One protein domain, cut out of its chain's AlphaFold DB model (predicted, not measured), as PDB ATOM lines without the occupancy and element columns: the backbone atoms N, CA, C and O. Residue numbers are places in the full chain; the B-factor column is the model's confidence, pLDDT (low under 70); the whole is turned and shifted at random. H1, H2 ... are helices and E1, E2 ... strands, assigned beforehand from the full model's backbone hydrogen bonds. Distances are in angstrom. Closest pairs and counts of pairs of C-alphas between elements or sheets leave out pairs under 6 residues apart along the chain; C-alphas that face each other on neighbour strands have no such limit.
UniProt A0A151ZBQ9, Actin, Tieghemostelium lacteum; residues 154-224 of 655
ATOM      1  N   LYS A 154     195.495 159.096 179.334       92.06
ATOM      2  CA  LYS A 154     196.143 157.788 179.563       92.06
ATOM      3  C   LYS A 154     195.408 156.913 180.580       92.06
ATOM      4  O   LYS A 154     195.439 155.691 180.490       92.06
ATOM      5  N   HIS A 155     194.767 157.541 181.563       94.62
ATOM      6  CA  HIS A 155     194.014 156.838 182.600       94.62
ATOM      7  C   HIS A 155     192.687 156.343 182.036       94.62
ATOM      8  O   HIS A 155     192.275 155.233 182.343       94.62
ATOM      9  N   LEU A 156     192.072 157.133 181.150       95.19
ATOM     10  CA  LEU A 156     190.878 156.740 180.407       95.19
ATOM     11  C   LEU A 156     191.190 155.605 179.416       95.19
ATOM     12  O   LEU A 156     190.412 154.661 179.324       95.19
ATOM     13  N   ASP A 157     192.342 155.660 178.732       93.25
ATOM     14  CA  ASP A 157     192.821 154.571 177.864       93.25
ATOM     15  C   ASP A 157     192.966 153.268 178.662       93.25
ATOM     16  O   ASP A 157     192.427 152.230 178.281       93.25
ATOM     17  N   LYS A 158     193.651 153.334 179.814       92.38
ATOM     18  CA  LYS A 158     193.830 152.184 180.707       92.38
ATOM     19  C   LYS A 158     192.494 151.648 181.219       92.38
ATOM     20  O   LYS A 158     192.273 150.446 181.170       92.38
ATOM     21  N   TYR A 159     191.604 152.524 181.675       93.06
ATOM     22  CA  TYR A 159     190.294 152.133 182.189       93.06
ATOM     23  C   TYR A 159     189.455 151.405 181.136       93.06
ATOM     24  O   TYR A 159     188.892 150.351 181.421       93.06
ATOM     25  N   LEU A 160     189.418 151.910 179.899       92.19
ATOM     26  CA  LEU A 160     188.731 151.229 178.799       92.19
ATOM     27  C   LEU A 160     189.386 149.894 178.451       92.19
ATOM     28  O   LEU A 160     188.675 148.915 178.247       92.19
ATOM     29  N   SER A 161     190.718 149.834 178.425       91.25
ATOM     30  CA  SER A 161     191.448 148.585 178.191       91.25
ATOM     31  C   SER A 161     191.159 147.534 179.267       91.25
ATOM     32  O   SER A 161     191.013 146.359 178.940       91.25
ATOM     33  N   ASP A 162     191.074 147.939 180.537       89.50
ATOM     34  CA  ASP A 162     190.802 147.040 181.661       89.50
ATOM     35  C   ASP A 162     189.335 146.545 181.622       89.50
ATOM     36  O   ASP A 162     189.064 145.376 181.904       89.50
ATOM     37  N   LEU A 163     188.387 147.399 181.206       88.19
ATOM     38  CA  LEU A 163     186.981 147.018 181.005       88.19
ATOM     39  C   LEU A 163     186.776 146.082 179.806       88.19
ATOM     40  O   LEU A 163     185.953 145.168 179.874       88.19
ATOM     41  N   LEU A 164     187.512 146.289 178.715       86.06
ATOM     42  CA  LEU A 164     187.430 145.501 177.480       86.06
ATOM     43  C   LEU A 164     188.369 144.286 177.530       86.06
ATOM     44  O   LEU A 164     189.118 144.021 176.591       86.06
ATOM     45  N   SER A 165     188.322 143.560 178.653       72.06
ATOM     46  CA  SER A 165     189.253 142.484 179.013       72.06
ATOM     47  C   SER A 165     189.556 141.515 177.856       72.06
ATOM     48  O   SER A 165     188.625 141.055 177.176       72.06
ATOM     49  N   PRO A 166     190.826 141.080 177.702       67.38
ATOM     50  CA  PRO A 166     191.223 140.110 176.683       67.38
ATOM     51  C   PRO A 166     190.449 138.792 176.732       67.38
ATOM     52  O   PRO A 166     190.371 138.091 175.729       67.38
ATOM     53  N   GLN A 167     189.863 138.455 177.884       67.94
ATOM     54  CA  GLN A 167     189.053 137.249 178.046       67.94
ATOM     55  C   GLN A 167     187.773 137.270 177.198       67.94
ATOM     56  O   GLN A 167     187.288 136.208 176.825       67.94
ATOM     57  N   HIS A 168     187.235 138.456 176.889       73.62
ATOM     58  CA  HIS A 168     185.985 138.606 176.137       73.62
ATOM     59  C   HIS A 168     186.223 138.959 174.666       73.62
ATOM     60  O   HIS A 168     185.518 138.454 173.798       73.62
ATOM     61  N   TYR A 169     187.223 139.799 174.381       77.38
ATOM     62  CA  TYR A 169     187.443 140.351 173.037       77.38
ATOM     63  C   TYR A 169     188.817 140.024 172.439       77.38
ATOM     64  O   TYR A 169     189.099 140.417 171.306       77.38
ATOM     65  N   GLY A 170     189.673 139.285 173.153       79.38
ATOM     66  CA  GLY A 170     191.079 139.098 172.792       79.38
ATOM     67  C   GLY A 170     191.913 140.362 173.027       79.38
ATOM     68  O   GLY A 170     191.423 141.367 173.535       79.38
ATOM     69  N   SER A 171     193.196 140.329 172.661       84.12
ATOM     70  CA  SER A 171     194.035 141.532 172.736       84.12
ATOM     71  C   SER A 171     193.510 142.602 171.766       84.12
ATOM     72  O   SER A 171     193.246 142.317 170.591       84.12
ATOM     73  N   ILE A 172     193.318 143.817 172.276       86.50
ATOM     74  CA  ILE A 172     192.985 145.017 171.506       86.50
ATOM     75  C   ILE A 172     194.190 145.945 171.626       86.50
ATOM     76  O   ILE A 172     194.707 146.151 172.727       86.50
ATOM     77  N   ASP A 173     194.667 146.470 170.502       86.75
ATOM     78  CA  ASP A 173     195.779 147.408 170.505       86.75
ATOM     79  C   ASP A 173     195.362 148.756 171.122       86.75
ATOM     80  O   ASP A 173     194.195 149.159 171.111       86.75
ATOM     81  N   ILE A 174     196.336 149.467 171.690       85.75
ATOM     82  CA  ILE A 174     196.073 150.709 172.419       85.75
ATOM     83  C   ILE A 174     195.540 151.829 171.510       85.75
ATOM     84  O   ILE A 174     194.801 152.693 171.983       85.75
ATOM     85  N   ASP A 175     195.871 151.818 170.216       87.12
ATOM     86  CA  ASP A 175     195.417 152.840 169.274       87.12
ATOM     87  C   ASP A 175     193.938 152.651 168.930       87.12
ATOM     88  O   ASP A 175     193.188 153.627 168.933       87.12
ATOM     89  N   SER A 176     193.475 151.410 168.779       89.81
ATOM     90  CA  SER A 176     192.049 151.079 168.688       89.81
ATOM     91  C   SER A 176     191.272 151.501 169.940       89.81
ATOM     92  O   SER A 176     190.186 152.073 169.830       89.81
ATOM     93  N   ILE A 177     191.828 151.292 171.144       91.00
ATOM     94  CA  ILE A 177     191.209 151.762 172.400       91.00
ATOM     95  C   ILE A 177     191.096 153.293 172.423       91.00
ATOM     96  O   ILE A 177     190.068 153.834 172.838       91.00
ATOM     97  N   ARG A 178     192.122 154.008 171.951       90.44
ATOM     98  CA  ARG A 178     192.110 155.476 171.861       90.44
ATOM     99  C   ARG A 178     191.090 155.978 170.843       90.44
ATOM    100  O   ARG A 178     190.351 156.905 171.166       90.44
ATOM    101  N   GLN A 179     191.008 155.355 169.667       89.88
ATOM    102  CA  GLN A 179     190.003 155.684 168.650       89.88
ATOM    103  C   GLN A 179     188.587 155.484 169.194       89.88
ATOM    104  O   GLN A 179     187.750 156.376 169.070       89.88
ATOM    105  N   LEU A 180     188.336 154.360 169.874       91.06
ATOM    106  CA  LEU A 180     187.077 154.111 170.567       91.06
ATOM    107  C   LEU A 180     186.788 155.202 171.604       91.06
ATOM    108  O   LEU A 180     185.701 155.782 171.594       91.06
ATOM    109  N   LYS A 181     187.753 155.511 172.480       92.19
ATOM    110  CA  LYS A 181     187.618 156.555 173.504       92.19
ATOM    111  C   LYS A 181     187.173 157.873 172.876       92.19
ATOM    112  O   LYS A 181     186.244 158.491 173.379       92.19
ATOM    113  N   GLU A 182     187.794 158.290 171.775       89.31
ATOM    114  CA  GLU A 182     187.473 159.546 171.084       89.31
ATOM    115  C   GLU A 182     186.036 159.610 170.531       89.31
ATOM    116  O   GLU A 182     185.530 160.709 170.305       89.31
ATOM    117  N   THR A 183     185.341 158.474 170.388       89.75
ATOM    118  CA  THR A 183     183.917 158.438 169.997       89.75
ATOM    119  C   THR A 183     182.930 158.616 171.156       89.75
ATOM    120  O   THR A 183     181.741 158.843 170.919       89.75
ATOM    121  N   LEU A 184     183.397 158.528 172.406       90.62
ATOM    122  CA  LEU A 184     182.547 158.606 173.595       90.62
ATOM    123  C   LEU A 184     182.038 160.036 173.857       90.62
ATOM    124  O   LEU A 184     182.612 161.032 173.409       90.62
ATOM    125  N   SER A 185     180.941 160.143 174.614       89.00
ATOM    126  CA  SER A 185     180.259 161.416 174.880       89.00
ATOM    127  C   SER A 185     179.894 161.600 176.355       89.00
ATOM    128  O   SER A 185     179.726 160.629 177.082       89.00
ATOM    129  N   LEU A 186     179.755 162.856 176.789       85.69
ATOM    130  CA  LEU A 186     179.394 163.253 178.160       85.69
ATOM    131  C   LEU A 186     177.880 163.491 178.353       85.69
ATOM    132  O   LEU A 186     177.469 164.168 179.294       85.69
ATOM    133  N   SER A 187     177.028 162.978 177.459       72.62
ATOM    134  CA  SER A 187     175.574 163.175 177.544       72.62
ATOM    135  C   SER A 187     174.913 162.247 178.567       72.62
ATOM    136  O   SER A 187     175.187 161.050 178.590       72.62
ATOM    137  N   SER A 188     173.957 162.774 179.332       54.44
ATOM    138  CA  SER A 188     173.187 162.058 180.362       54.44
ATOM    139  C   SER A 188     172.192 161.009 179.838       54.44
ATOM    140  O   SER A 188     171.557 160.337 180.644       54.44
ATOM    141  N   SER A 189     172.031 160.858 178.519       54.19
ATOM    142  CA  SER A 189     170.960 160.066 177.891       54.19
ATOM    143  C   SER A 189     171.396 158.735 177.260       54.19
ATOM    144  O   SER A 189     170.593 158.097 176.581       54.19
ATOM    145  N   GLN A 190     172.639 158.281 177.451       53.31
ATOM    146  CA  GLN A 190     173.105 157.020 176.857       53.31
ATOM    147  C   GLN A 190     172.874 155.816 177.784       53.31
ATOM    148  O   GLN A 190     173.781 155.346 178.462       53.31
ATOM    149  N   GLU A 191     171.643 155.293 177.769       51.28
ATOM    150  CA  GLU A 191     171.293 153.960 178.298       51.28
ATOM    151  C   GLU A 191     171.354 152.848 177.228       51.28
ATOM    152  O   GLU A 191     170.927 151.722 177.468       51.28
ATOM    153  N   GLN A 192     171.892 153.122 176.037       54.97
ATOM    154  CA  GLN A 192     171.991 152.122 174.972       54.97
ATOM    155  C   GLN A 192     173.398 151.531 174.892       54.97
ATOM    156  O   GLN A 192     174.373 152.264 174.744       54.97
ATOM    157  N   ASN A 193     173.483 150.196 174.940       58.19
ATOM    158  CA  ASN A 193     174.682 149.446 174.570       58.19
ATOM    159  C   ASN A 193     175.080 149.843 173.141       58.19
ATOM    160  O   ASN A 193     174.403 149.479 172.178       58.19
ATOM    161  N   LEU A 194     176.151 150.625 173.005       71.31
ATOM    162  CA  LEU A 194     176.703 150.988 171.706       71.31
ATOM    163  C   LEU A 194     177.598 149.845 171.229       71.31
ATOM    164  O   LEU A 194     178.516 149.434 171.940       71.31
ATOM    165  N   ASN A 195     177.336 149.350 170.022       82.69
ATOM    166  CA  ASN A 195     178.264 148.464 169.333       82.69
ATOM    167  C   ASN A 195     179.296 149.315 168.585       82.69
ATOM    168  O   ASN A 195     178.931 150.229 167.844       82.69
ATOM    169  N   TYR A 196     180.578 149.016 168.776       86.19
ATOM    170  CA  TYR A 196     181.689 149.671 168.094       86.19
ATOM    171  C   TYR A 196     182.465 148.653 167.266       86.19
ATOM    172  O   TYR A 196     182.855 147.606 167.778       86.19
ATOM    173  N   LYS A 197     182.710 148.958 165.992       88.88
ATOM    174  CA  LYS A 197     183.461 148.080 165.095       88.88
ATOM    175  C   LYS A 197     184.933 148.486 165.066       88.88
ATOM    176  O   LYS A 197     185.253 149.607 164.680       88.88
ATOM    177  N   LEU A 198     185.806 147.568 165.466       87.25
ATOM    178  CA  LEU A 198     187.257 147.713 165.413       87.25
ATOM    179  C   LEU A 198     187.768 147.755 163.959       87.25
ATOM    180  O   LEU A 198     187.099 147.233 163.059       87.25
ATOM    181  N   PRO A 199     188.971 148.312 163.711       85.12
ATOM    182  CA  PRO A 199     189.575 148.349 162.374       85.12
ATOM    183  C   PRO A 199     189.764 146.968 161.728       85.12
ATOM    184  O   PRO A 199     189.689 146.840 160.508       85.12
ATOM    185  N   ASP A 200     189.968 145.926 162.537       84.94
ATOM    186  CA  ASP A 200     190.080 144.532 162.086       84.94
ATOM    187  C   ASP A 200     188.725 143.847 161.826       84.94
ATOM    188  O   ASP A 200     188.671 142.686 161.421       84.94
ATOM    189  N   GLY A 201     187.622 144.567 162.042       85.25
ATOM    190  CA  GLY A 201     186.263 144.108 161.805       85.25
ATOM    191  C   GLY A 201     185.565 143.472 163.007       85.25
ATOM    192  O   GLY A 201     184.368 143.208 162.888       85.25
ATOM    193  N   ARG A 202     186.245 143.257 164.144       88.44
ATOM    194  CA  ARG A 202     185.612 142.768 165.385       88.44
ATOM    195  C   ARG A 202     184.603 143.786 165.927       88.44
ATOM    196  O   ARG A 202     184.834 144.989 165.858       88.44
ATOM    197  N   GLU A 203     183.504 143.317 166.514       88.06
ATOM    198  CA  GLU A 203     182.497 144.179 167.151       88.06
ATOM    199  C   GLU A 203     182.600 144.116 168.681       88.06
ATOM    200  O   GLU A 203     182.629 143.040 169.278       88.06
ATOM    201  N   LEU A 204     182.659 145.288 169.312       87.69
ATOM    202  CA  LEU A 204     182.696 145.477 170.757       87.69
ATOM    203  C   LEU A 204     181.336 145.963 171.241       87.69
ATOM    204  O   LEU A 204     180.810 146.936 170.705       87.69
ATOM    205  N   THR A 205     180.804 145.354 172.296       86.44
ATOM    206  CA  THR A 205     179.588 145.839 172.960       86.44
ATOM    207  C   THR A 205     179.987 146.636 174.193       86.44
ATOM    208  O   THR A 205     180.503 146.085 175.165       86.44
ATOM    209  N   LEU A 206     179.763 147.948 174.158       85.69
ATOM    210  CA  LEU A 206     180.131 148.841 175.254       85.69
ATOM    211  C   LEU A 206     179.069 148.795 176.351       85.69
ATOM    212  O   LEU A 206     177.906 149.117 176.116       85.69
ATOM    213  N   ASN A 207     179.487 148.429 177.561       83.44
ATOM    214  CA  ASN A 207     178.630 148.485 178.741       83.44
ATOM    215  C   ASN A 207     178.516 149.920 179.293       83.44
ATOM    216  O   ASN A 207     179.251 150.833 178.906       83.44
ATOM    217  N   SER A 208     177.621 150.111 180.263       83.38
ATOM    218  CA  SER A 208     177.386 151.414 180.897       83.38
ATOM    219  C   SER A 208     178.635 152.028 181.549       83.38
ATOM    220  O   SER A 208     178.765 153.251 181.578       83.38
ATOM    221  N   ASN A 209     179.580 151.217 182.033       86.25
ATOM    222  CA  ASN A 209     180.827 151.700 182.632       86.25
ATOM    223  C   ASN A 209     181.803 152.243 181.578       86.25
ATOM    224  O   ASN A 209     182.432 153.274 181.815       86.25
ATOM    225  N   ALA A 210     181.897 151.591 180.415       87.44
ATOM    226  CA  ALA A 210     182.707 152.055 179.291       87.44
ATOM    227  C   ALA A 210     182.154 153.373 178.725       87.44
ATOM    228  O   ALA A 210     182.917 154.307 178.484       87.44
ATOM    229  N   LEU A 211     180.827 153.490 178.611       87.50
ATOM    230  CA  LEU A 211     180.158 154.725 178.182       87.50
ATOM    231  C   LEU A 211     180.402 155.894 179.149       87.50
ATOM    232  O   LEU A 211     180.571 157.030 178.715       87.50
ATOM    233  N   LYS A 212     180.504 155.614 180.454       89.50
ATOM    234  CA  LYS A 212     180.843 156.600 181.494       89.50
ATOM    235  C   LYS A 212     182.337 156.926 181.577       89.50
ATOM    236  O   LYS A 212     182.730 157.699 182.444       89.50
ATOM    237  N   CYS A 213     183.196 156.392 180.709       92.88
ATOM    238  CA  CYS A 213     184.636 156.660 180.782       92.88
ATOM    239  C   CYS A 213     184.986 158.169 180.779       92.88
ATOM    240  O   CYS A 213     185.728 158.588 181.671       92.88
ATOM    241  N   PRO A 214     184.428 159.031 179.900       94.31
ATOM    242  CA  PRO A 214     184.704 160.472 179.937       94.31
ATOM    243  C   PRO A 214     184.263 161.157 181.239       94.31
ATOM    244  O   PRO A 214     184.870 162.149 181.648       94.31
ATOM    245  N   GLU A 215     183.240 160.613 181.912       94.38
ATOM    246  CA  GLU A 215     182.726 161.127 183.187       94.38
ATOM    247  C   GLU A 215     183.806 161.123 184.267       94.38
ATOM    248  O   GLU A 215     183.784 161.980 185.142       94.38
ATOM    249  N   SER A 216     184.795 160.229 184.175       94.31
ATOM    250  CA  SER A 216     185.901 160.144 185.134       94.31
ATOM    251  C   SER A 216     186.729 161.428 185.273       94.31
ATOM    252  O   SER A 216     187.361 161.638 186.306       94.31
ATOM    253  N   LEU A 217     186.710 162.323 184.277       96.19
ATOM    254  CA  LEU A 217     187.336 163.644 184.397       96.19
ATOM    255  C   LEU A 217     186.572 164.548 185.375       96.19
ATOM    256  O   LEU A 217     187.177 165.342 186.096       96.19
ATOM    257  N   PHE A 218     185.243 164.428 185.413       96.56
ATOM    258  CA  PHE A 218     184.376 165.156 186.338       96.56
ATOM    259  C   PHE A 218     184.211 164.410 187.663       96.56
ATOM    260  O   PHE A 218     184.178 165.055 188.704       96.56
ATOM    261  N   ASN A 219     184.182 163.079 187.643       95.44
ATOM    262  CA  ASN A 219     184.104 162.224 188.818       95.44
ATOM    263  C   ASN A 219     185.247 161.185 188.853       95.44
ATOM    264  O   ASN A 219     185.052 160.032 188.449       95.44
ATOM    265  N   PRO A 220     186.433 161.573 189.357       95.62
ATOM    266  CA  PRO A 220     187.589 160.692 189.547       95.62
ATOM    267  C   PRO A 220     187.337 159.377 190.293       95.62
ATOM    268  O   PRO A 220     188.067 158.410 190.066       95.62
ATOM    269  N   GLU A 221     186.299 159.299 191.133       93.94
ATOM    270  CA  GLU A 221     185.963 158.090 191.897       93.94
ATOM    271  C   GLU A 221     185.635 156.895 190.992       93.94
ATOM    272  O   GLU A 221     185.860 155.752 191.382       93.94
ATOM    273  N   ILE A 222     185.193 157.145 189.750       92.19
ATOM    274  CA  ILE A 222     184.980 156.106 188.724       92.19
ATOM    275  C   ILE A 222     186.266 155.305 188.465       92.19
ATOM    276  O   ILE A 222     186.209 154.117 188.162       92.19
ATOM    277  N   LEU A 223     187.429 155.943 188.614       92.31
ATOM    278  CA  LEU A 223     188.747 155.322 188.469       92.31
ATOM    279  C   LEU A 223     189.344 154.881 189.815       92.31
ATOM    280  O   LEU A 223     190.527 154.551 189.878       92.31
ATOM    281  N   GLY A 224     188.562 154.917 190.897       90.62
ATOM    282  CA  GLY A 224     189.031 154.647 192.255       90.62
ATOM    283  C   GLY A 224     189.944 155.738 192.825       90.62
ATOM    284  O   GLY A 224     190.711 155.466 193.746       90.62
TER     285      GLY A 224
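AT A GLANCE: This is residues 154 to 224 of the 655 residues of the protein "Actin" of Tieghemostelium lacteum (UniProt A0A151ZBQ9). This is a small cluster of short helices gathered round H1: H3 crosses H1 nearly at a right angle, H5 packs on another part of H1, and the hairpin E1-E2 lies on the side of the cluster away from H1. H6 folds back beside H5 at one end of the length, and the hairpin's turn at Gly 201 lies at the other. The 71 printed residues hold six named helices and two named strands, in the order H1 H2 H3 E1 E2 H4 H5 H6; the sheet is E1 - E2, antiparallel, and the class is mostly helix. The whole is compact, with a radius of gyration of the C-alphas of 11.6 A and spans of 32 by 23 by 20 A.

HOW THE PARTS SIT: Start at H1, residues 154 to 163, the hub, which touches three helices. The first is H3, residues 174 to 182, about perpendicular at 80 degrees; look at the closest C-alphas, Asp 157 and Arg 178, 6.1 A apart. H2, residues 166 to 169, touches no helix. Next come E1, residues 194 to 197, and E2, residues 203 to 206, antiparallel neighbours in a hairpin at 151 degrees; find N 196 and O 204 at 2.8 A, and N 206 and O 194 at 2.9 A. The closest C-alphas of H3 and E1, Leu 180 and Tyr 196, are 7.4 A apart; those of H2 and E2, Tyr 169 and Leu 204, are 7.3 A apart. H4, residues 208 to 211, only just touches H1, with 3 pairs of C-alphas within 8 A, the closest being Leu 160 and Ala 210 at 6.1 A. H5, residues 213 to 217, touches H1, closest at the C-alphas of Leu 156 and Cys 213, 6.3 A. H6, residues 220 to 223, and H5 touch only at the corner, closest at the C-alphas of Ser 216 and Ile 222, 5.5 A. In H1 and H3 every O i to N i+4 pair is within hydrogen-bond range, in H5 0 of 1 but 2 of 2 O i to N i+3 pairs; H2, H4 and H6 are too short for an O i to N i+4 pair.

IN THESE COORDINATES: Find C-alpha 154 at (196.143, 157.788, 179.563); from there H1 runs 14.2 A to C-alpha 163. H3 measures 12.4 A, E1 9.9 A, E2 9.6 A and H5 8.3 A. H6 ends at C-alpha 223, at (188.747, 155.322, 188.469).

THE WHOLE: The two farthest C-alphas, Gly 201 and Glu 221, are 33.2 A apart. The printed part has no cut. The link from H3 to E1, 11 residues, is long. The pLDDT is under 70 at residues 166 to 167 and 188 to 193.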